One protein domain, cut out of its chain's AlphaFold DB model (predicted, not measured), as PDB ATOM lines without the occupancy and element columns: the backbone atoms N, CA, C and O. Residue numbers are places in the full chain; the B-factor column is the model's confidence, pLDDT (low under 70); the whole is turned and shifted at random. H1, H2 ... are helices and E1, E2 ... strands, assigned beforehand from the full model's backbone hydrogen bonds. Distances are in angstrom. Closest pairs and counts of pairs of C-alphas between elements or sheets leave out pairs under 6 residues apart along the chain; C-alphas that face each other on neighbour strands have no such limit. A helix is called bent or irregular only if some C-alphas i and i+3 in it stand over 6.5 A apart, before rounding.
ATOM      1  N   SER A 168     205.072 181.478 147.511       53.59
ATOM      2  CA  SER A 168     206.070 180.753 146.742       53.59
ATOM      3  C   SER A 168     205.475 179.475 146.143       53.59
ATOM      4  O   SER A 168     204.566 178.868 146.699       53.59
ATOM      5  N   VAL A 169     206.067 179.002 145.040       54.84
ATOM      6  CA  VAL A 169     205.825 177.654 144.483       54.84
ATOM      7  C   VAL A 169     205.850 176.584 145.599       54.84
ATOM      8  O   VAL A 169     205.086 175.629 145.533       54.84
ATOM      9  N   ARG A 170     206.624 176.824 146.675       57.84
ATOM     10  CA  ARG A 170     206.760 175.977 147.870       57.84
ATOM     11  C   ARG A 170     205.450 175.753 148.622       57.84
ATOM     12  O   ARG A 170     205.264 174.667 149.141       57.84
ATOM     13  N   GLU A 171     204.549 176.733 148.698       59.41
ATOM     14  CA  GLU A 171     203.286 176.574 149.446       59.41
ATOM     15  C   GLU A 171     202.242 175.768 148.674       59.41
ATOM     16  O   GLU A 171     201.263 175.269 149.224       59.41
ATOM     17  N   GLN A 172     202.451 175.645 147.372       60.78
ATOM     18  CA  GLN A 172     201.507 175.027 146.464       60.78
ATOM     19  C   GLN A 172     202.023 173.635 146.006       60.78
ATOM     20  O   GLN A 172     201.223 172.785 145.617       60.78
ATOM     21  N   GLU A 173     203.332 173.359 146.151       62.81
ATOM     22  CA  GLU A 173     204.016 172.063 145.931       62.81
ATOM     23  C   GLU A 173     203.389 170.887 146.716       62.81
ATOM     24  O   GLU A 173     203.386 169.755 146.226       62.81
ATOM     25  N   TRP A 174     202.803 171.151 147.889       71.25
ATOM     26  CA  TRP A 174     202.337 170.117 148.829       71.25
ATOM     27  C   TRP A 174     200.880 169.687 148.666       71.25
ATOM     28  O   TRP A 174     200.406 168.859 149.437       71.25
ATOM     29  N   LEU A 175     200.157 170.237 147.680       71.75
ATOM     30  CA  LEU A 175     198.731 169.949 147.457       71.75
ATOM     31  C   LEU A 175     197.865 170.118 148.724       71.75
ATOM     32  O   LEU A 175     196.831 169.468 148.845       71.75
ATOM     33  N   SER A 176     198.272 170.988 149.647       82.38
ATOM     34  CA  SER A 176     197.600 171.179 150.931       82.38
ATOM     35  C   SER A 176     196.170 171.690 150.769       82.38
ATOM     36  O   SER A 176     195.855 172.447 149.838       82.38
ATOM     37  N   ASP A 177     195.301 171.266 151.680       86.81
ATOM     38  CA  ASP A 177     193.905 171.697 151.774       86.81
ATOM     39  C   ASP A 177     193.797 173.117 152.384       86.81
ATOM     40  O   ASP A 177     194.814 173.790 152.569       86.81
ATOM     41  N   GLY A 178     192.577 173.598 152.649       88.38
ATOM     42  CA  GLY A 178     192.306 174.898 153.292       88.38
ATOM     43  C   GLY A 178     191.765 175.999 152.368       88.38
ATOM     44  O   GLY A 178     191.757 175.853 151.135       88.38
ATOM     45  N   ASP A 179     191.301 177.097 152.979       89.75
ATOM     46  CA  ASP A 179     190.884 178.315 152.280       89.75
ATOM     47  C   ASP A 179     192.096 179.204 151.955       89.75
ATOM     48  O   ASP A 179     192.546 180.063 152.716       89.75
ATOM     49  N   TRP A 180     192.617 179.015 150.746       84.19
ATOM     50  CA  TRP A 180     193.753 179.778 150.238       84.19
ATOM     51  C   TRP A 180     193.487 181.293 150.171       84.19
ATOM     52  O   TRP A 180     194.423 182.095 150.270       84.19
ATOM     53  N   ASP A 181     192.235 181.711 149.975       84.19
ATOM     54  CA  ASP A 181     191.889 183.129 149.960       84.19
ATOM     55  C   ASP A 181     191.934 183.710 151.377       84.19
ATOM     56  O   ASP A 181     192.477 184.808 151.549       84.19
ATOM     57  N   SER A 182     191.496 182.960 152.397       91.75
ATOM     58  CA  SER A 182     191.641 183.364 153.805       91.75
ATOM     59  C   SER A 182     193.111 183.583 154.180       91.75
ATOM     60  O   SER A 182     193.455 184.654 154.700       91.75
ATOM     61  N   TRP A 183     193.997 182.645 153.812       90.56
ATOM     62  CA  TRP A 183     195.446 182.757 154.017       90.56
ATOM     63  C   TRP A 183     196.024 184.008 153.356       90.56
ATOM     64  O   TRP A 183     196.617 184.866 154.015       90.56
ATOM     65  N   LYS A 184     195.814 184.162 152.040       84.94
ATOM     66  CA  LYS A 184     196.324 185.313 151.277       84.94
ATOM     67  C   LYS A 184     195.858 186.637 151.863       84.94
ATOM     68  O   LYS A 184     196.644 187.582 151.939       84.94
ATOM     69  N   ASN A 185     194.592 186.717 152.265       86.62
ATOM     70  CA  ASN A 185     194.031 187.919 152.861       86.62
ATOM     71  C   ASN A 185     194.682 188.221 154.217       86.62
ATOM     72  O   ASN A 185     194.982 189.383 154.497       86.62
ATOM     73  N   ALA A 186     194.973 187.203 155.033       92.25
ATOM     74  CA  ALA A 186     195.719 187.368 156.279       92.25
ATOM     75  C   ALA A 186     197.137 187.905 156.033       92.25
ATOM     76  O   ALA A 186     197.527 188.900 156.652       92.25
ATOM     77  N   VAL A 187     197.860 187.340 155.057       90.19
ATOM     78  CA  VAL A 187     199.179 187.843 154.641       90.19
ATOM     79  C   VAL A 187     199.083 189.293 154.171       90.19
ATOM     80  O   VAL A 187     199.855 190.139 154.620       90.19
ATOM     81  N   ALA A 188     198.129 189.621 153.298       86.38
ATOM     82  CA  ALA A 188     197.953 190.977 152.789       86.38
ATOM     83  C   ALA A 188     197.680 191.982 153.922       86.38
ATOM     84  O   ALA A 188     198.338 193.020 153.982       86.38
ATOM     85  N   ARG A 189     196.784 191.650 154.865       90.31
ATOM     86  CA  ARG A 189     196.497 192.481 156.049       90.31
ATOM     87  C   ARG A 189     197.706 192.635 156.965       90.31
ATOM     88  O   ARG A 189     197.928 193.719 157.498       90.31
ATOM     89  N   MET A 190     198.492 191.575 157.164       94.12
ATOM     90  CA  MET A 190     199.739 191.654 157.926       94.12
ATOM     91  C   MET A 190     200.671 192.687 157.287       94.12
ATOM     92  O   MET A 190     201.137 193.594 157.964       94.12
ATOM     93  N   ARG A 191     200.874 192.604 155.968       91.06
ATOM     94  CA  ARG A 191     201.805 193.454 155.205       91.06
ATOM     95  C   ARG A 191     201.461 194.944 155.222       91.06
ATOM     96  O   ARG A 191     202.331 195.760 154.926       91.06
ATOM     97  N   THR A 192     200.222 195.316 155.538       87.31
ATOM     98  CA  THR A 192     199.804 196.725 155.630       87.31
ATOM     99  C   THR A 192     199.983 197.332 157.021       87.31
ATOM    100  O   THR A 192     199.892 198.550 157.158       87.31
ATOM    101  N   LYS A 193     200.216 196.523 158.062       91.50
ATOM    102  CA  LYS A 193     200.343 197.004 159.445       91.50
ATOM    103  C   LYS A 193     201.760 197.511 159.728       91.50
ATOM    104  O   LYS A 193     202.734 196.837 159.409       91.50
ATOM    105  N   LYS A 194     201.863 198.671 160.390       92.56
ATOM    106  CA  LYS A 194     203.144 199.244 160.857       92.56
ATOM    107  C   LYS A 194     203.772 198.462 162.012       92.56
ATOM    108  O   LYS A 194     204.984 198.461 162.142       92.56
ATOM    109  N   HIS A 195     202.943 197.821 162.834       95.06
ATOM    110  CA  HIS A 195     203.381 197.027 163.975       95.06
ATOM    111  C   HIS A 195     202.643 195.692 163.949       95.06
ATOM    112  O   HIS A 195     201.420 195.638 164.100       95.06
ATOM    113  N   VAL A 196     203.385 194.618 163.713       95.62
ATOM    114  CA  VAL A 196     202.895 193.243 163.749       95.62
ATOM    115  C   VAL A 196     203.675 192.505 164.821       95.62
ATOM    116  O   VAL A 196     204.901 192.456 164.772       95.62
ATOM    117  N   ARG A 197     202.956 191.924 165.784       96.69
ATOM    118  CA  ARG A 197     203.548 191.068 166.812       96.69
ATOM    119  C   ARG A 197     204.032 189.770 166.175       96.69
ATOM    120  O   ARG A 197     203.283 189.141 165.438       96.69
ATOM    121  N   CYS A 198     205.261 189.377 166.472       96.44
ATOM    122  CA  CYS A 198     205.775 188.051 166.166       96.44
ATOM    123  C   CYS A 198     205.067 187.019 167.049       96.44
ATOM    124  O   CYS A 198     204.993 187.214 168.262       96.44
ATOM    125  N   ALA A 199     204.606 185.914 166.463       96.12
ATOM    126  CA  ALA A 199     204.076 184.780 167.221       96.12
ATOM    127  C   ALA A 199     205.132 184.171 168.169       96.12
ATOM    128  O   ALA A 199     204.803 183.603 169.212       96.12
ATOM    129  N   GLY A 200     206.412 184.380 167.839       95.38
ATOM    130  CA  GLY A 200     207.555 183.897 168.598       95.38
ATOM    131  C   GLY A 200     207.807 182.423 168.324       95.38
ATOM    132  O   GLY A 200     206.873 181.643 168.202       95.38
ATOM    133  N   TRP A 201     209.077 182.048 168.220       95.75
ATOM    134  CA  TRP A 201     209.497 180.650 168.233       95.75
ATOM    135  C   TRP A 201     210.179 180.380 169.574       95.75
ATOM    136  O   TRP A 201     211.087 181.162 169.880       95.75
ATOM    137  N   PRO A 202     209.823 179.331 170.342       93.19
ATOM    138  CA  PRO A 202     210.305 179.138 171.718       93.19
ATOM    139  C   PRO A 202     211.821 179.295 171.857       93.19
ATOM    140  O   PRO A 202     212.301 180.219 172.511       93.19
ATOM    141  N   ARG A 203     212.579 178.556 171.041       87.69
ATOM    142  CA  ARG A 203     214.046 178.634 171.009       87.69
ATOM    143  C   ARG A 203     214.591 180.027 170.655       87.69
ATOM    144  O   ARG A 203     215.686 180.401 171.057       87.69
ATOM    145  N   SER A 204     213.864 180.819 169.863       91.44
ATOM    146  CA  SER A 204     214.260 182.210 169.576       91.44
ATOM    147  C   SER A 204     213.965 183.166 170.724       91.44
ATOM    148  O   SER A 204     214.648 184.183 170.830       91.44
ATOM    149  N   GLN A 205     212.932 182.883 171.514       90.31
ATOM    150  CA  GLN A 205     212.558 183.678 172.680       90.31
ATOM    151  C   GLN A 205     213.522 183.416 173.837       90.31
ATOM    152  O   GLN A 205     213.979 184.376 174.443       90.31
ATOM    153  N   GLU A 206     213.901 182.157 174.062       90.62
ATOM    154  CA  GLU A 206     214.912 181.757 175.055       90.62
ATOM    155  C   GLU A 206     216.255 182.471 174.849       90.62
ATOM    156  O   GLU A 206     216.915 182.849 175.807       90.62
ATOM    157  N   MET A 207     216.640 182.708 173.592       90.62
ATOM    158  CA  MET A 207     217.879 183.415 173.239       90.62
ATOM    159  C   MET A 207     217.717 184.940 173.081       90.62
ATOM    160  O   MET A 207     218.594 185.569 172.496       90.62
ATOM    161  N   ASP A 208     216.569 185.518 173.463       90.12
ATOM    162  CA  ASP A 208     216.189 186.933 173.253       90.12
ATOM    163  C   ASP A 208     216.463 187.471 171.829       90.12
ATOM    164  O   ASP A 208     216.682 188.651 171.575       90.12
ATOM    165  N   ALA A 209     216.424 186.581 170.840       90.06
ATOM    166  CA  ALA A 209     216.703 186.908 169.445       90.06
ATOM    167  C   ALA A 209     215.421 187.221 168.654       90.06
ATOM    168  O   ALA A 209     215.462 187.500 167.454       90.06
ATOM    169  N   CYS A 210     214.256 187.131 169.297       91.94
ATOM    170  CA  CYS A 210     212.983 187.522 168.715       91.94
ATOM    171  C   CYS A 210     212.795 189.041 168.823       91.94
ATOM    172  O   CYS A 210     212.713 189.572 169.920       91.94
ATOM    173  N   LEU A 211     212.587 189.722 167.690       80.94
ATOM    174  CA  LEU A 211     212.280 191.162 167.669       80.94
ATOM    175  C   LEU A 211     210.966 191.544 168.383       80.94
ATOM    176  O   LEU A 211     210.729 192.726 168.607       80.94
ATOM    177  N   LYS A 212     210.111 190.564 168.724       88.75
ATOM    178  CA  LYS A 212     208.761 190.688 169.318       88.75
ATOM    179  C   LYS A 212     207.750 191.440 168.438       88.75
ATOM    180  O   LYS A 212     206.615 190.982 168.328       88.75
ATOM    181  N   PHE A 213     208.155 192.504 167.746       93.06
ATOM    182  CA  PHE A 213     207.371 193.284 166.791       93.06
ATOM    183  C   PHE A 213     208.239 193.755 165.615       93.06
ATOM    184  O   PHE A 213     209.433 193.988 165.776       93.06
ATOM    185  N   ASP A 214     207.640 193.924 164.438       90.62
ATOM    186  CA  ASP A 214     208.265 194.613 163.296       90.62
ATOM    187  C   ASP A 214     207.182 195.221 162.382       90.62
ATOM    188  O   ASP A 214     205.978 194.990 162.563       90.62
ATOM    189  N   ASP A 215     207.605 195.978 161.370       92.31
ATOM    190  CA  ASP A 215     206.755 196.357 160.247       92.31
ATOM    191  C   ASP A 215     206.270 195.091 159.532       92.31
ATOM    192  O   ASP A 215     207.041 194.181 159.211       92.31
ATOM    193  N   GLY A 216     204.973 195.017 159.239       89.12
ATOM    194  CA  GLY A 216     204.381 193.856 158.589       89.12
ATOM    195  C   GLY A 216     205.014 193.513 157.238       89.12
ATOM    196  O   GLY A 216     205.004 192.352 156.826       89.12
ATOM    197  N   LYS A 217     205.629 194.477 156.541       86.69
ATOM    198  CA  LYS A 217     206.408 194.261 155.305       86.69
ATOM    199  C   LYS A 217     207.723 193.518 155.542       86.69
ATOM    200  O   LYS A 217     208.269 192.977 154.584       86.69
ATOM    201  N   ARG A 218     208.223 193.483 156.777       89.62
ATOM    202  CA  ARG A 218     209.447 192.776 157.186       89.62
ATOM    203  C   ARG A 218     209.174 191.437 157.862       89.62
ATOM    204  O   ARG A 218     210.032 190.563 157.824       89.62
ATOM    205  N   MET A 219     207.971 191.244 158.398       94.38
ATOM    206  CA  MET A 219     207.544 189.956 158.951       94.38
ATOM    207  C   MET A 219     207.503 188.856 157.885       94.38
ATOM    208  O   MET A 219     207.265 189.108 156.710       94.38
ATOM    209  N   HIS A 220     207.698 187.609 158.266       93.50
ATOM    210  CA  HIS A 220     207.433 186.441 157.437       93.50
ATOM    211  C   HIS A 220     206.022 185.939 157.725       93.50
ATOM    212  O   HIS A 220     205.563 185.993 158.862       93.50
ATOM    213  N   ALA A 221     205.328 185.514 156.676       93.44
ATOM    214  CA  ALA A 221     204.074 184.788 156.803       93.44
ATOM    215  C   ALA A 221     204.427 183.305 156.780       93.44
ATOM    216  O   ALA A 221     204.973 182.846 155.776       93.44
ATOM    217  N   ASP A 222     204.168 182.604 157.874       94.94
ATOM    218  CA  ASP A 222     204.526 181.200 158.031       94.94
ATOM    219  C   ASP A 222     203.364 180.418 158.648       94.94
ATOM    220  O   ASP A 222     202.414 181.009 159.165       94.94
ATOM    221  N   HIS A 223     203.425 179.092 158.568       95.31
ATOM    222  CA  HIS A 223     202.392 178.181 159.055       95.31
ATOM    223  C   HIS A 223     202.708 177.655 160.455       95.31
ATOM    224  O   HIS A 223     203.870 177.361 160.738       95.31
ATOM    225  N   TRP A 224     201.707 177.502 161.325       96.88
ATOM    226  CA  TRP A 224     201.849 176.823 162.626       96.88
ATOM    227  C   TRP A 224     202.259 175.359 162.440       96.88
ATOM    228  O   TRP A 224     203.304 174.942 162.938       96.88
ATOM    229  N   VAL A 225     201.504 174.627 161.619       96.81
ATOM    230  CA  VAL A 225     201.877 173.316 161.083       96.81
ATOM    231  C   VAL A 225     202.378 173.498 159.648       96.81
ATOM    232  O   VAL A 225     201.609 173.923 158.778       96.81
ATOM    233  N   PRO A 226     203.649 173.186 159.347       94.75
ATOM    234  CA  PRO A 226     204.193 173.338 158.006       94.75
ATOM    235  C   PRO A 226     203.433 172.530 156.949       94.75
ATOM    236  O   PRO A 226     203.022 171.393 157.169       94.75
ATOM    237  N   LEU A 227     203.326 173.073 155.738       92.62
ATOM    238  CA  LEU A 227     202.599 172.419 154.640       92.62
ATOM    239  C   LEU A 227     203.190 171.061 154.223       92.62
ATOM    240  O   LEU A 227     202.461 170.160 153.817       92.62
ATOM    241  N   HIS A 228     204.509 170.894 154.346       89.19
ATOM    242  CA  HIS A 228     205.194 169.623 154.080       89.19
ATOM    243  C   HIS A 228     205.094 168.629 155.260       89.19
ATOM    244  O   HIS A 228     205.561 167.500 155.155       89.19
ATOM    245  N   ALA A 229     204.470 169.041 156.365       92.81
ATOM    246  CA  ALA A 229     203.996 168.189 157.451       92.81
ATOM    247  C   ALA A 229     202.454 168.084 157.421       92.81
ATOM    248  O   ALA A 229     201.816 167.876 158.441       92.81
ATOM    249  N   GLY A 230     201.825 168.268 156.252       92.69
ATOM    250  CA  GLY A 230     200.378 168.093 156.078       92.69
ATOM    251  C   GLY A 230     199.507 169.271 156.525       92.69
ATOM    252  O   GLY A 230     198.279 169.161 156.458       92.69
ATOM    253  N   GLY A 231     200.110 170.394 156.933       95.44
ATOM    254  CA  GLY A 231     199.390 171.610 157.308       95.44
ATOM    255  C   GLY A 231     198.518 172.178 156.182       95.44
ATOM    256  O   GLY A 231     198.810 172.000 154.993       95.44
ATOM    257  N   ILE A 232     197.448 172.884 156.548       94.69
ATOM    258  CA  ILE A 232     196.526 173.534 155.602       94.69
ATOM    259  C   ILE A 232     196.949 174.966 155.261       94.69
ATOM    260  O   ILE A 232     197.581 175.659 156.055       94.69
ATOM    261  N   ASN A 233     196.567 175.432 154.072       91.12
ATOM    262  CA  ASN A 233     196.649 176.839 153.688       91.12
ATOM    263  C   ASN A 233     195.360 177.557 154.082       91.12
ATOM    264  O   ASN A 233     194.518 177.825 153.230       91.12
ATOM    265  N   ASP A 234     195.217 177.834 155.370       93.94
ATOM    266  CA  ASP A 234     194.059 178.510 155.945       93.94
ATOM    267  C   ASP A 234     194.511 179.510 157.011       93.94
ATOM    268  O   ASP A 234     195.517 179.277 157.682       93.94
ATOM    269  N   VAL A 235     193.785 180.616 157.182       95.81
ATOM    270  CA  VAL A 235     194.094 181.640 158.192       95.81
ATOM    271  C   VAL A 235     194.225 181.083 159.616       95.81
ATOM    272  O   VAL A 235     194.989 181.639 160.397       95.81
ATOM    273  N   SER A 236     193.549 179.984 159.955       97.00
ATOM    274  CA  SER A 236     193.728 179.281 161.237       97.00
ATOM    275  C   SER A 236     195.158 178.770 161.444       97.00
ATOM    276  O   SER A 236     195.673 178.793 162.557       97.00
ATOM    277  N   ASN A 237     195.847 178.392 160.367       97.25
ATOM    278  CA  ASN A 237     197.221 177.907 160.399       97.25
ATOM    279  C   ASN A 237     198.252 179.044 160.256       97.25
ATOM    280  O   ASN A 237     199.427 178.770 160.040       97.25
ATOM    281  N   PHE A 238     197.845 180.320 160.291       96.19
ATOM    282  CA  PHE A 238     198.711 181.470 159.987       96.19
ATOM    283  C   PHE A 238     199.440 182.008 161.212       96.19
ATOM    284  O   PHE A 238     198.816 182.332 162.222       96.19
ATOM    285  N   GLN A 239     200.746 182.242 161.067       95.94
ATOM    286  CA  GLN A 239     201.541 182.985 162.034       95.94
ATOM    287  C   GLN A 239     202.492 184.013 161.397       95.94
ATOM    288  O   GLN A 239     203.223 183.716 160.448       95.94
ATOM    289  N   PRO A 240     202.537 185.244 161.939       96.88
ATOM    290  CA  PRO A 240     203.563 186.218 161.602       96.88
ATOM    291  C   PRO A 240     204.856 185.939 162.386       96.88
ATOM    292  O   PRO A 240     204.865 185.997 163.615       96.88
ATOM    293  N   LEU A 241     205.980 185.725 161.699       96.81
ATOM    294  CA  LEU A 241     207.287 185.503 162.332       96.81
ATOM    295  C   LEU A 241     208.315 186.567 161.950       96.81
ATOM    296  O   LEU A 241     208.429 186.952 160.793       96.81
ATOM    297  N   CYS A 242     209.119 187.035 162.904       96.06
ATOM    298  CA  CYS A 242     210.299 187.830 162.571       96.06
ATOM    299  C   CYS A 242     211.352 186.943 161.884       96.06
ATOM    300  O   CYS A 242     211.277 185.713 161.938       96.06
ATOM    301  N   ASN A 243     212.364 187.548 161.258       93.38
ATOM    302  CA  ASN A 243     213.384 186.795 160.520       93.38
ATOM    303  C   ASN A 243     214.091 185.730 161.376       93.38
ATOM    304  O   ASN A 243     214.269 184.602 160.927       93.38
ATOM    305  N   ALA A 244     214.432 186.063 162.624       94.25
ATOM    306  CA  ALA A 244     215.080 185.132 163.542       94.25
ATOM    307  C   ALA A 244     214.187 183.926 163.881       94.25
ATOM    308  O   ALA A 244     214.647 182.789 163.819       94.25
ATOM    309  N   CYS A 245     212.903 184.161 164.183       96.56
ATOM    310  CA  CYS A 245     211.966 183.078 164.489       96.56
ATOM    311  C   CYS A 245     211.705 182.193 163.271       96.56
ATOM    312  O   CYS A 245     211.764 180.978 163.398       96.56
ATOM    313  N   ASN A 246     211.496 182.785 162.093       95.31
ATOM    314  CA  ASN A 246     211.258 182.043 160.855       95.31
ATOM    315  C   ASN A 246     212.444 181.131 160.490       95.31
ATOM    316  O   ASN A 246     212.248 179.984 160.101       95.31
ATOM    317  N   ILE A 247     213.683 181.619 160.639       93.00
ATOM    318  CA  ILE A 247     214.889 180.813 160.389       93.00
ATOM    319  C   ILE A 247     214.992 179.651 161.381       93.00
ATOM    320  O   ILE A 247     215.286 178.534 160.966       93.00
ATOM    321  N   ARG A 248     214.754 179.898 162.678       94.25
ATOM    322  CA  ARG A 248     214.881 178.854 163.707       94.25
ATOM    323  C   ARG A 248     213.755 177.829 163.678       94.25
ATOM    324  O   ARG A 248     214.034 176.668 163.935       94.25
ATOM    325  N   LYS A 249     212.526 178.250 163.374       94.50
ATOM    326  CA  LYS A 249     211.401 177.337 163.161       94.50
ATOM    327  C   LYS A 249     211.678 176.394 161.998       94.50
ATOM    328  O   LYS A 249     211.370 175.212 162.081       94.50
ATOM    329  N   ASN A 250     212.258 176.933 160.923       93.00
ATOM    330  CA  ASN A 250     212.536 176.212 159.690       93.00
ATOM    331  C   ASN A 250     211.291 175.470 159.176       93.00
ATOM    332  O   ASN A 250     210.416 176.061 158.544       93.00
ATOM    333  N   ASP A 251     211.224 174.173 159.436       90.44
ATOM    334  CA  ASP A 251     210.270 173.237 158.879       90.44
ATOM    335  C   ASP A 251     209.587 172.396 159.979       90.44
ATOM    336  O   ASP A 251     208.966 171.383 159.670       90.44
ATOM    337  N   GLN A 252     209.678 172.840 161.238       95.56
ATOM    338  CA  GLN A 252     209.159 172.150 162.423       95.56
ATOM    339  C   GLN A 252     207.742 172.612 162.795       95.56
ATOM    340  O   GLN A 252     207.353 173.754 162.508       95.56
ATOM    341  N   ILE A 253     206.981 171.730 163.449       96.94
ATOM    342  CA  ILE A 253     205.710 172.073 164.110       96.94
ATOM    343  C   ILE A 253     206.004 172.852 165.394       96.94
ATOM    344  O   ILE A 253     206.966 172.549 166.096       96.94
ATOM    345  N   ASP A 254     205.196 173.871 165.702       95.31
ATOM    346  CA  ASP A 254     205.361 174.605 166.957       95.31
ATOM    347  C   ASP A 254     205.162 173.692 168.174       95.31
ATOM    348  O   ASP A 254     204.081 173.115 168.317       95.31
ATOM    349  N   PRO A 255     206.168 173.562 169.061       95.81
ATOM    350  CA  PRO A 255     206.120 172.602 170.160       95.81
ATOM    351  C   PRO A 255     205.119 172.991 171.255       95.81
ATOM    352  O   PRO A 255     204.912 172.221 172.185       95.81
ATOM    353  N   ARG A 256     204.505 174.181 171.175       95.56
ATOM    354  CA  ARG A 256     203.445 174.610 172.099       95.56
ATOM    355  C   ARG A 256     202.058 174.114 171.693       95.56
ATOM    356  O   ARG A 256     201.136 174.272 172.483       95.56
ATOM    357  N   LEU A 257     201.893 173.584 170.480       97.62
ATOM    358  CA  LEU A 257     200.606 173.060 170.031       97.62
ATOM    359  C   LEU A 257     200.293 171.742 170.731       97.62
ATOM    360  O   LEU A 257     201.166 170.902 170.922       97.62
ATOM    361  N   THR A 258     199.025 171.534 171.040       98.12
ATOM    362  CA  THR A 258     198.493 170.235 171.446       98.12
ATOM    363  C   THR A 258     198.207 169.357 170.218       98.12
ATOM    364  O   THR A 258     198.009 169.873 169.110       98.12
ATOM    365  N   PRO A 259     198.129 168.023 170.372       98.38
ATOM    366  CA  PRO A 259     197.718 167.133 169.285       98.38
ATOM    367  C   PRO A 259     196.358 167.497 168.671       98.38
ATOM    368  O   PRO A 259     196.198 167.427 167.452       98.38
ATOM    369  N   ASP A 260     195.388 167.940 169.472       98.06
ATOM    370  CA  ASP A 260     194.070 168.340 168.965       98.06
ATOM    371  C   ASP A 260     194.138 169.629 168.134       98.06
ATOM    372  O   ASP A 260     193.541 169.695 167.056       98.06
ATOM    373  N   GLU A 261     194.938 170.616 168.552       98.19
ATOM    374  CA  GLU A 261     195.208 171.802 167.733       98.19
ATOM    375  C   GLU A 261     195.898 171.421 166.419       98.19
ATOM    376  O   GLU A 261     195.480 171.871 165.352       98.19
ATOM    377  N   ILE A 262     196.899 170.530 166.448       98.19
ATOM    378  CA  ILE A 262     197.538 170.030 165.221       98.19
ATOM    379  C   ILE A 262     196.507 169.351 164.316       98.19
ATOM    380  O   ILE A 262     196.493 169.610 163.111       98.19
ATOM    381  N   ARG A 263     195.610 168.526 164.873       97.94
ATOM    382  CA  ARG A 263     194.545 167.850 164.118       97.94
ATOM    383  C   ARG A 263     193.640 168.855 163.392       97.94
ATOM    384  O   ARG A 263     193.251 168.604 162.251       97.94
ATOM    385  N   MET A 264     193.349 170.007 163.995       97.44
ATOM    386  CA  MET A 264     192.568 171.076 163.357       97.44
ATOM    387  C   MET A 264     193.330 171.820 162.248       97.44
ATOM    388  O   MET A 264     192.709 172.377 161.344       97.44
ATOM    389  N   LEU A 265     194.665 171.820 162.294       97.50
ATOM    390  CA  LEU A 265     195.535 172.569 161.380       97.50
ATOM    391  C   LEU A 265     196.110 171.732 160.225       97.50
ATOM    392  O   LEU A 265     196.816 172.267 159.363       97.50
ATOM    393  N   VAL A 266     195.815 170.432 160.171       96.88
ATOM    394  CA  VAL A 266     196.207 169.538 159.070       96.88
ATOM    395  C   VAL A 266     195.037 169.217 158.145       96.88
ATOM    396  O   VAL A 266     193.867 169.297 158.515       96.88
ATOM    397  N   GLY A 267     195.347 168.849 156.899       93.31
ATOM    398  CA  GLY A 267     194.324 168.431 155.937       93.31
ATOM    399  C   GLY A 267     193.539 167.213 156.435       93.31
ATOM    400  O   GLY A 267     194.100 166.343 157.100       93.31
ATOM    401  N   ILE A 268     192.258 167.107 156.057       93.38
ATOM    402  CA  ILE A 268     191.318 166.077 156.556       93.38
ATOM    403  C   ILE A 268     191.877 164.645 156.468       93.38
ATOM    404  O   ILE A 268     191.696 163.826 157.362       93.38
ATOM    405  N   ARG A 269     192.652 164.362 155.417       94.00
ATOM    406  CA  ARG A 269     193.322 163.072 155.185       94.00
ATOM    407  C   ARG A 269     194.337 162.677 156.266       94.00
ATOM    408  O   ARG A 269     194.625 161.493 156.415       94.00
ATOM    409  N   TYR A 270     194.907 163.660 156.960       95.88
ATOM    410  CA  TYR A 270     195.973 163.490 157.941       95.88
ATOM    411  C   TYR A 270     195.454 163.489 159.380       95.88
ATOM    412  O   TYR A 270     196.173 163.060 160.272       95.88
ATOM    413  N   GLN A 271     194.209 163.911 159.620       96.75
ATOM    414  CA  GLN A 271     193.655 164.038 160.973       96.75
ATOM    415  C   GLN A 271     193.694 162.723 161.762       96.75
ATOM    416  O   GLN A 271     194.044 162.720 162.937       96.75
ATOM    417  N   LYS A 272     193.431 161.596 161.090       97.19
ATOM    418  CA  LYS A 272     193.470 160.243 161.676       97.19
ATOM    419  C   LYS A 272     194.863 159.751 162.093       97.19
ATOM    420  O   LYS A 272     194.977 158.662 162.633       97.19
ATOM    421  N   ILE A 273     195.909 160.493 161.737       96.88
ATOM    422  CA  ILE A 273     197.316 160.160 162.009       96.88
ATOM    423  C   ILE A 273     197.797 160.865 163.283       96.88
ATOM    424  O   ILE A 273     198.834 160.513 163.836       96.88
ATOM    425  N   VAL A 274     197.048 161.876 163.730       97.75
ATOM    426  CA  VAL A 274     197.359 162.679 164.906       97.75
ATOM    427  C   VAL A 274     196.641 162.071 166.105       97.75
ATOM    428  O   VAL A 274     195.420 162.214 166.237       97.75
ATOM    429  N   HIS A 275     197.395 161.393 166.965       98.00
ATOM    430  CA  HIS A 275     196.880 160.780 168.184       98.00
ATOM    431  C   HIS A 275     197.212 161.643 169.407       98.00
ATOM    432  O   HIS A 275     198.231 162.327 169.428       98.00
ATOM    433  N   SER A 276     196.328 161.639 170.405       97.75
ATOM    434  CA  SER A 276     196.432 162.468 171.618       97.75
ATOM    435  C   SER A 276     197.643 162.133 172.491       97.75
ATOM    436  O   SER A 276     198.145 162.987 173.210       97.75
ATOM    437  N   GLU A 277     198.093 160.887 172.428       97.69
ATOM    438  CA  GLU A 277     199.189 160.319 173.205       97.69
ATOM    439  C   GLU A 277     200.563 160.497 172.542       97.69
ATOM    440  O   GLU A 277     201.591 160.241 173.167       97.69
ATOM    441  N   ASP A 278     200.603 160.921 171.275       97.88
ATOM    442  CA  ASP A 278     201.859 161.125 170.564       97.88
ATOM    443  C   ASP A 278     202.537 162.438 170.990       97.88
ATOM    444  O   ASP A 278     201.899 163.485 171.115       97.88
ATOM    445  N   SER A 279     203.869 162.418 171.093       97.62
ATOM    446  CA  SER A 279     204.656 163.656 171.160       97.62
ATOM    447  C   SER A 279     204.569 164.441 169.844       97.62
ATOM    448  O   SER A 279     204.322 163.869 168.776       97.62
ATOM    449  N   ILE A 280     204.860 165.742 169.883       97.25
ATOM    450  CA  ILE A 280     204.849 166.609 168.692       97.25
ATOM    451  C   ILE A 280     205.826 166.111 167.623       97.25
ATOM    452  O   ILE A 280     205.483 166.071 166.442       97.25
ATOM    453  N   GLU A 281     207.006 165.635 168.018       96.81
ATOM    454  CA  GLU A 281     208.002 165.055 167.113       96.81
ATOM    455  C   GLU A 281     207.488 163.765 166.462       96.81
ATOM    456  O   GLU A 281     207.746 163.495 165.284       96.81
ATOM    457  N   THR A 282     206.738 162.957 167.217       97.69
ATOM    458  CA  THR A 282     206.120 161.734 166.698       97.69
ATOM    459  C   THR A 282     205.014 162.062 165.704       97.69
ATOM    460  O   THR A 282     205.006 161.486 164.611       97.69
ATOM    461  N   ILE A 283     204.147 163.026 166.024       97.88
ATOM    462  CA  ILE A 283     203.110 163.529 165.117       97.88
ATOM    463  C   ILE A 283     203.750 164.064 163.832       97.88
ATOM    464  O   ILE A 283     203.377 163.639 162.737       97.88
ATOM    465  N   GLU A 284     204.762 164.929 163.939       96.56
ATOM    466  CA  GLU A 284     205.458 165.511 162.789       96.56
ATOM    467  C   GLU A 284     206.038 164.427 161.870       96.56
ATOM    468  O   GLU A 284     205.830 164.452 160.653       96.56
ATOM    469  N   ARG A 285     206.714 163.426 162.446       96.19
ATOM    470  CA  ARG A 285     207.275 162.289 161.704       96.19
ATOM    471  C   ARG A 285     206.191 161.476 160.992       96.19
ATOM    472  O   ARG A 285     206.357 161.165 159.810       96.19
ATOM    473  N   LYS A 286     205.082 161.149 161.669       97.19
ATOM    474  CA  LYS A 286     203.958 160.405 161.068       97.19
ATOM    475  C   LYS A 286     203.309 161.196 159.924       97.19
ATOM    476  O   LYS A 286     203.038 160.634 158.859       97.19
ATOM    477  N   LEU A 287     203.117 162.505 160.099       96.00
ATOM    478  CA  LEU A 287     202.571 163.397 159.074       96.00
ATOM    479  C   LEU A 287     203.480 163.479 157.839       96.00
ATOM    480  O   LEU A 287     203.007 163.296 156.714       96.00
ATOM    481  N   LYS A 288     204.790 163.686 158.037       94.00
ATOM    482  CA  LYS A 288     205.785 163.707 156.950       94.00
ATOM    483  C   LYS A 288     205.808 162.373 156.191       94.00
ATOM    484  O   LYS A 288     205.747 162.371 154.960       94.00
ATOM    485  N   ALA A 289     205.807 161.241 156.900       94.31
ATOM    486  CA  ALA A 289     205.764 159.910 156.291       94.31
ATOM    487  C   ALA A 289     204.484 159.680 155.465       94.31
ATOM    488  O   ALA A 289     204.544 159.171 154.343       94.31
ATOM    489  N   SER A 290     203.328 160.111 155.976       94.62
ATOM    490  CA  SER A 290     202.053 160.014 155.260       94.62
ATOM    491  C   SER A 290     202.023 160.862 153.988       94.62
ATOM    492  O   SER A 290     201.585 160.397 152.933       94.62
ATOM    493  N   LEU A 291     202.561 162.087 154.040       91.50
ATOM    494  CA  LEU A 291     202.699 162.930 152.853       91.50
ATOM    495  C   LEU A 291     203.608 162.274 151.804       91.50
ATOM    496  O   LEU A 291     203.258 162.256 150.624       91.50
ATOM    497  N   VAL A 292     204.739 161.691 152.217       91.56
ATOM    498  CA  VAL A 292     205.638 160.934 151.327       91.56
ATOM    499  C   VAL A 292     204.894 159.789 150.639       91.56
ATOM    500  O   VAL A 292     204.968 159.659 149.416       91.56
ATOM    501  N   GLN A 293     204.140 158.981 151.390       93.69
ATOM    502  CA  GLN A 293     203.354 157.876 150.830       93.69
ATOM    503  C   GLN A 293     202.291 158.370 149.844       93.69
ATOM    504  O   GLN A 293     202.152 157.823 148.746       93.69
ATOM    505  N   TYR A 294     201.585 159.450 150.184       92.19
ATOM    506  CA  TYR A 294     200.608 160.059 149.289       92.19
ATOM    507  C   TYR A 294     201.255 160.537 147.983       92.19
ATOM    508  O   TYR A 294     200.784 160.191 146.897       92.19
ATOM    509  N   LEU A 295     202.368 161.268 148.054       90.12
ATOM    510  CA  LEU A 295     203.073 161.735 146.860       90.12
ATOM    511  C   LEU A 295     203.622 160.571 146.015       90.12
ATOM    512  O   LEU A 295     203.498 160.620 144.789       90.12
ATOM    513  N   LYS A 296     204.132 159.494 146.635       91.94
ATOM    514  CA  LYS A 296     204.504 158.248 145.928       91.94
ATOM    515  C   LYS A 296     203.317 157.654 145.168       91.94
ATOM    516  O   LYS A 296     203.450 157.295 143.998       91.94
ATOM    517  N   SER A 297     202.147 157.580 145.804       93.56
ATOM    518  CA  SER A 297     200.935 157.048 145.166       93.56
ATOM    519  C   SER A 297     200.464 157.896 143.980       93.56
ATOM    520  O   SER A 297     199.975 157.358 142.992       93.56
ATOM    521  N   LEU A 298     200.649 159.219 144.035       91.50
ATOM    522  CA  LEU A 298     200.325 160.097 142.914       91.50
ATOM    523  C   LEU A 298     201.322 159.956 141.764       91.50
ATOM    524  O   LEU A 298     200.914 160.001 140.609       91.50
ATOM    525  N   LEU A 299     202.614 159.820 142.069       89.50
ATOM    526  CA  LEU A 299     203.659 159.691 141.052       89.50
ATOM    527  C   LEU A 299     203.620 158.336 140.346       89.50
ATOM    528  O   LEU A 299     203.722 158.296 139.130       89.50
ATOM    529  N   SER A 300     203.410 157.244 141.084       89.06
ATOM    530  CA  SER A 300     203.294 155.894 140.503       89.06
ATOM    531  C   SER A 300     202.114 155.739 139.539       89.06
ATOM    532  O   SER A 300     202.134 154.859 138.688       89.06
ATOM    533  N   ARG A 301     201.095 156.597 139.658       90.25
ATOM    534  CA  ARG A 301     199.907 156.613 138.793       90.25
ATOM    535  C   ARG A 301     199.942 157.726 137.740       90.25
ATOM    536  O   ARG A 301     198.906 158.028 137.161       90.25
ATOM    537  N   ASP A 302     201.077 158.412 137.576       88.88
ATOM    538  CA  ASP A 302     201.232 159.611 136.731       88.88
ATOM    539  C   ASP A 302     200.236 160.759 137.025       88.88
ATOM    540  O   ASP A 302     200.099 161.729 136.279       88.88
ATOM    541  N   PHE A 303     199.578 160.730 138.187       92.94
ATOM    542  CA  PHE A 303     198.561 161.706 138.576       92.94
ATOM    543  C   PHE A 303     199.120 162.941 139.279       92.94
ATOM    544  O   PHE A 303     198.380 163.907 139.483       92.94
ATOM    545  N   TYR A 304     200.400 162.956 139.664       90.00
ATOM    546  CA  TYR A 304     200.966 164.089 140.404       90.00
ATOM    547  C   TYR A 304     200.947 165.388 139.585       90.00
ATOM    548  O   TYR A 304     200.527 166.435 140.085       90.00
ATOM    549  N   LEU A 305     201.325 165.324 138.304       90.38
ATOM    550  CA  LEU A 305     201.304 166.492 137.421       90.38
ATOM    551  C   LEU A 305     199.881 167.045 137.255       90.38
ATOM    552  O   LEU A 305     199.663 168.257 137.350       90.38
ATOM    553  N   ASP A 306     198.903 166.162 137.082       90.44
ATOM    554  CA  ASP A 306     197.501 166.545 136.944       90.44
ATOM    555  C   ASP A 306     196.894 167.049 138.252       90.44
ATOM    556  O   ASP A 306     196.079 167.974 138.240       90.44
ATOM    557  N   ALA A 307     197.320 166.525 139.402       87.88
ATOM    558  CA  ALA A 307     196.963 167.077 140.705       87.88
ATOM    559  C   ALA A 307     197.453 168.529 140.847       87.88
ATOM    560  O   ALA A 307     196.671 169.402 141.231       87.88
ATOM    561  N   ILE A 308     198.695 168.825 140.442       87.50
ATOM    562  CA  ILE A 308     199.236 170.194 140.445       87.50
ATOM    563  C   ILE A 308     198.466 171.091 139.465       87.50
ATOM    564  O   ILE A 308     198.109 172.220 139.815       87.50
ATOM    565  N   ARG A 309     198.158 170.612 138.250       87.00
ATOM    566  CA  ARG A 309     197.356 171.364 137.261       87.00
ATOM    567  C   ARG A 309     195.951 171.672 137.777       87.00
ATOM    568  O   ARG A 309     195.501 172.814 137.673       87.00
ATOM    569  N   ARG A 310     195.272 170.687 138.374       85.50
ATOM    570  CA  ARG A 310     193.946 170.865 138.985       85.50
ATOM    571  C   ARG A 310     194.000 171.861 140.134       85.50
ATOM    572  O   ARG A 310     193.188 172.782 140.163       85.50
ATOM    573  N   LYS A 311     194.994 171.750 141.023       82.50
ATOM    574  CA  LYS A 311     195.197 172.717 142.110       82.50
ATOM    575  C   LYS A 311     195.433 174.120 141.559       82.50
ATOM    576  O   LYS A 311     194.766 175.047 142.003       82.50
ATOM    577  N   LYS A 312     196.294 174.274 140.544       82.69
ATOM    578  CA  LYS A 312     196.530 175.551 139.851       82.69
ATOM    579  C   LYS A 312     195.234 176.167 139.335       82.69
ATOM    580  O   LYS A 312     195.019 177.355 139.559       82.69
ATOM    581  N   LYS A 313     194.396 175.373 138.661       80.75
ATOM    582  CA  LYS A 313     193.092 175.818 138.159       80.75
ATOM    583  C   LYS A 313     192.181 176.245 139.316       80.75
ATOM    584  O   LYS A 313     191.651 177.347 139.269       80.75
ATOM    585  N   LYS A 314     192.075 175.424 140.371       77.44
ATOM    586  CA  LYS A 314     191.244 175.687 141.561       77.44
ATOM    587  C   LYS A 314     191.624 176.990 142.268       77.44
ATOM    588  O   LYS A 314     190.741 177.751 142.630       77.44
ATOM    589  N   VAL A 315     192.918 177.265 142.444       71.31
ATOM    590  CA  VAL A 315     193.395 178.473 143.153       71.31
ATOM    591  C   VAL A 315     193.656 179.666 142.227       71.31
ATOM    592  O   VAL A 315     194.218 180.671 142.665       71.31
ATOM    593  N   ASN A 316     193.313 179.545 140.938       71.44
ATOM    594  CA  ASN A 316     193.631 180.518 139.888       71.44
ATOM    595  C   ASN A 316     195.111 180.975 139.922       71.44
ATOM    596  O   ASN A 316     195.446 182.158 139.806       71.44
ATOM    597  N   GLY A 317     196.019 180.024 140.158       66.94
ATOM    598  CA  GLY A 317     197.437 180.295 140.385       66.94
ATOM    599  C   GLY A 317     198.186 180.623 139.090       66.94
ATOM    600  O   GLY A 317     198.023 179.947 138.076       66.94
ATOM    601  N   GLN A 318     199.094 181.603 139.118       65.56
ATOM    602  CA  GLN A 318     199.937 181.972 137.959       65.56
ATOM    603  C   GLN A 318     201.322 181.292 137.936       65.56
ATOM    604  O   GLN A 318     202.195 181.634 137.139       65.56
ATOM    605  N   TRP A 319     201.535 180.308 138.802       72.88
ATOM    606  CA  TRP A 319     202.771 179.541 138.933       72.88
ATOM    607  C   TRP A 319     203.075 178.562 137.782       72.88
ATOM    608  O   TRP A 319     202.216 178.173 136.980       72.88
ATOM    609  N   ASN A 320     204.356 178.186 137.698       80.69
ATOM    610  CA  ASN A 320     204.902 177.249 136.717       80.69
ATOM    611  C   ASN A 320     204.721 175.808 137.230       80.69
ATOM    612  O   ASN A 320     205.362 175.421 138.209       80.69
ATOM    613  N   VAL A 321     203.839 175.052 136.573       83.25
ATOM    614  CA  VAL A 321     203.432 173.696 136.975       83.25
ATOM    615  C   VAL A 321     204.620 172.741 136.925       83.25
ATOM    616  O   VAL A 321     204.834 171.973 137.854       83.25
ATOM    617  N   GLU A 322     205.435 172.837 135.881       84.88
ATOM    618  CA  GLU A 322     206.590 171.971 135.649       84.88
ATOM    619  C   GLU A 322     207.657 172.161 136.734       84.88
ATOM    620  O   GLU A 322     208.305 171.211 137.167       84.88
ATOM    621  N   ARG A 323     207.830 173.398 137.214       82.19
ATOM    622  CA  ARG A 323     208.723 173.714 138.329       82.19
ATOM    623  C   ARG A 323     208.206 173.121 139.637       82.19
ATOM    624  O   ARG A 323     209.024 172.585 140.377       82.19
ATOM    625  N   ALA A 324     206.907 173.243 139.917       84.12
ATOM    626  CA  ALA A 324     206.294 172.658 141.111       84.12
ATOM    627  C   ALA A 324     206.423 171.129 141.094       84.12
ATOM    628  O   ALA A 324     206.920 170.551 142.053       84.12
ATOM    629  N   TYR A 325     206.101 170.503 139.957       88.19
ATOM    630  CA  TYR A 325     206.279 169.070 139.731       88.19
ATOM    631  C   TYR A 325     207.720 168.627 139.999       88.19
ATOM    632  O   TYR A 325     207.956 167.758 140.835       88.19
ATOM    633  N   ARG A 326     208.701 169.270 139.347       89.00
ATOM    634  CA  ARG A 326     210.118 168.918 139.514       89.00
ATOM    635  C   ARG A 326     210.560 169.020 140.971       89.00
ATOM    636  O   ARG A 326     211.241 168.128 141.457       89.00
ATOM    637  N   LYS A 327     210.167 170.085 141.669       84.50
ATOM    638  CA  LYS A 327     210.513 170.265 143.079       84.50
ATOM    639  C   LYS A 327     209.856 169.237 143.995       84.50
ATOM    640  O   LYS A 327     210.528 168.748 144.896       84.50
ATOM    641  N   GLY A 328     208.596 168.879 143.746       84.88
ATOM    642  CA  GLY A 328     207.925 167.799 144.468       84.88
ATOM    643  C   GLY A 328     208.654 166.465 144.308       84.88
ATOM    644  O   GLY A 328     208.920 165.786 145.294       84.88
ATOM    645  N   VAL A 329     209.082 166.142 143.082       89.00
ATOM    646  CA  VAL A 329     209.900 164.951 142.795       89.00
ATOM    647  C   VAL A 329     211.266 165.017 143.490       89.00
ATOM    648  O   VAL A 329     211.684 164.047 144.115       89.00
ATOM    649  N   GLU A 330     211.974 166.149 143.412       88.94
ATOM    650  CA  GLU A 330     213.273 166.350 144.078       88.94
ATOM    651  C   GLU A 330     213.183 166.271 145.606       88.94
ATOM    652  O   GLU A 330     214.144 165.859 146.255       88.94
ATOM    653  N   TRP A 331     212.078 166.724 146.197       86.25
ATOM    654  CA  TRP A 331     211.852 166.586 147.631       86.25
ATOM    655  C   TRP A 331     211.543 165.146 148.000       86.25
ATOM    656  O   TRP A 331     212.114 164.649 148.964       86.25
ATOM    657  N   LEU A 332     210.698 164.467 147.218       87.19
ATOM    658  CA  LEU A 332     210.367 163.075 147.484       87.19
ATOM    659  C   LEU A 332     211.638 162.227 147.511       87.19
ATOM    660  O   LEU A 332     211.875 161.553 148.498       87.19
ATOM    661  N   LYS A 333     212.521 162.387 146.516       90.00
ATOM    662  CA  LYS A 333     213.833 161.717 146.462       90.00
ATOM    663  C   LYS A 333     214.733 161.952 147.682       90.00
ATOM    664  O   LYS A 333     215.650 161.179 147.897       90.00
ATOM    665  N   ARG A 334     214.537 163.045 148.427       87.69
ATOM    666  CA  ARG A 334     215.315 163.369 149.636       87.69
ATOM    667  C   ARG A 334     214.711 162.798 150.917       87.69
ATOM    668  O   ARG A 334     215.393 162.783 151.931       87.69
ATOM    669  N   ASN A 335     213.440 162.401 150.883       83.75
ATOM    670  CA  ASN A 335     212.671 161.940 152.045       83.75
ATOM    671  C   ASN A 335     212.234 160.472 151.898       83.75
ATOM    672  O   ASN A 335     211.334 160.011 152.601       83.75
ATOM    673  N   THR A 336     212.828 159.761 150.943       86.12
ATOM    674  CA  THR A 336     212.630 158.340 150.648       86.12
ATOM    675  C   THR A 336     213.980 157.690 150.558       86.12
ATOM    676  O   THR A 336     214.084 156.560 151.068       86.12
TER     677      THR A 336
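What this domain is: This is residues 168 to 336 of the 336 residues of the protein "HNH domain-containing protein" of Candidatus Kaiserbacteria bacterium RIFCSPLOWO2_01_FULL_52_12b (UniProt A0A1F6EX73). What does the model look like at first sight? A small strand hairpin, E1 and E2, with H2 at one side, H4 at the other and H3 beyond H4, makes one part; a second part is built along the long helix H7, with H5 and H6 near its first half and H8 and H9 making a rough triangle with it towards its end. The link of residues 224 to 237 runs through the middle, and the short H1 packs on H9. What is it made of? The printed part has 169 residues, with nine named helices and two named strands in the order H1 H2 H3 E1 E2 H4 H5 H6 H7 H8 H9; the strands are antiparallel and the class is mostly helix. How large is it? It is compact, with a radius of gyration of the C-alphas of 16.3 A and spans of 48 by 40 by 25 A.

How they stand to each other: What does the first helix meet? H1, residues 169 to 172, touches H9, residues 321 to 332, with residues 323 to 324 of H9 alone; the closest C-alphas, those of Val 169 and Ala 324, are 6.0 A apart. What surrounds the hairpin? E1, residues 220 to 223, and E2, residues 238 to 241, form an antiparallel hairpin at 139 degrees, with N 220 and O 241 at 2.7 A and N 239 and O 222 at 2.8 A, within hydrogen-bond range. H2, residues 180 to 192, touches no helix, and its closest C-alpha pair with E1 is Val 187 and Ala 221, 6.2 A. H4, residues 243 to 249, has its closest C-alpha pair with E1 at Asn 243 and His 220, 6.7 A, and touches H3, residues 202 to 206, at the C-alphas of Cys 245 and Ser 204, 5.6 A. How do the later helices stand? H6, residues 268 to 273, only just touches H5, residues 259 to 265, with 3 pairs of C-alphas within 8 A and only at the corner, and touches H7, residues 280 to 300, at a steep tilt of 52 degrees, opposite ways, Tyr 270 and Leu 287 being closest at 6.7 A between C-alphas. H8, residues 303 to 314, touches H9 at a steep tilt of 49 degrees, opposite ways, with the C-alphas of Leu 305 and Tyr 325 closest at 6.1 A. Are the helix backbones sound? Every O i to N i+4 pair is within hydrogen-bond range in H2, H3, H4, H5, H7, H8 and H9; H6 has 0 of 2, with 2 of 3 O i to N i+3 pairs, and H1 is too short for an i+4 pair.

Where its parts are: Where do the elements begin? C-alpha 169 of H1 is at (205.825, 177.654, 144.483); H1 is 5.4 A long, H2 18.8 A, H3 6.3 A, and E1 and E2 9.8 A each. How long are the later ones? H4 is 10.0 A, H5 9.8 A, H6 10.0 A, H7 30.2 A, H8 16.1 A and H9 16.5 A long. H6 is irregular, with C-alphas 269 and 272 at 7.1 A. Where does the last one end? H9 ends with C-alpha 332 at (210.367, 163.075, 147.484).

The domain as a whole: How far does it reach? The two C-alphas farthest apart, those of Asp 208 and Arg 301, are 48.7 A from each other, and the printed part has no cut. Which links are long? Those from H3 to E1 and from E1 to E2 are; in addition, residues 196 to 197 pair antiparallel with residues 213 to 214. Where is confidence low? Residues 168 to 173 and 317 to 318 are under 70, while the mean pLDDT of the printed part is 90.0.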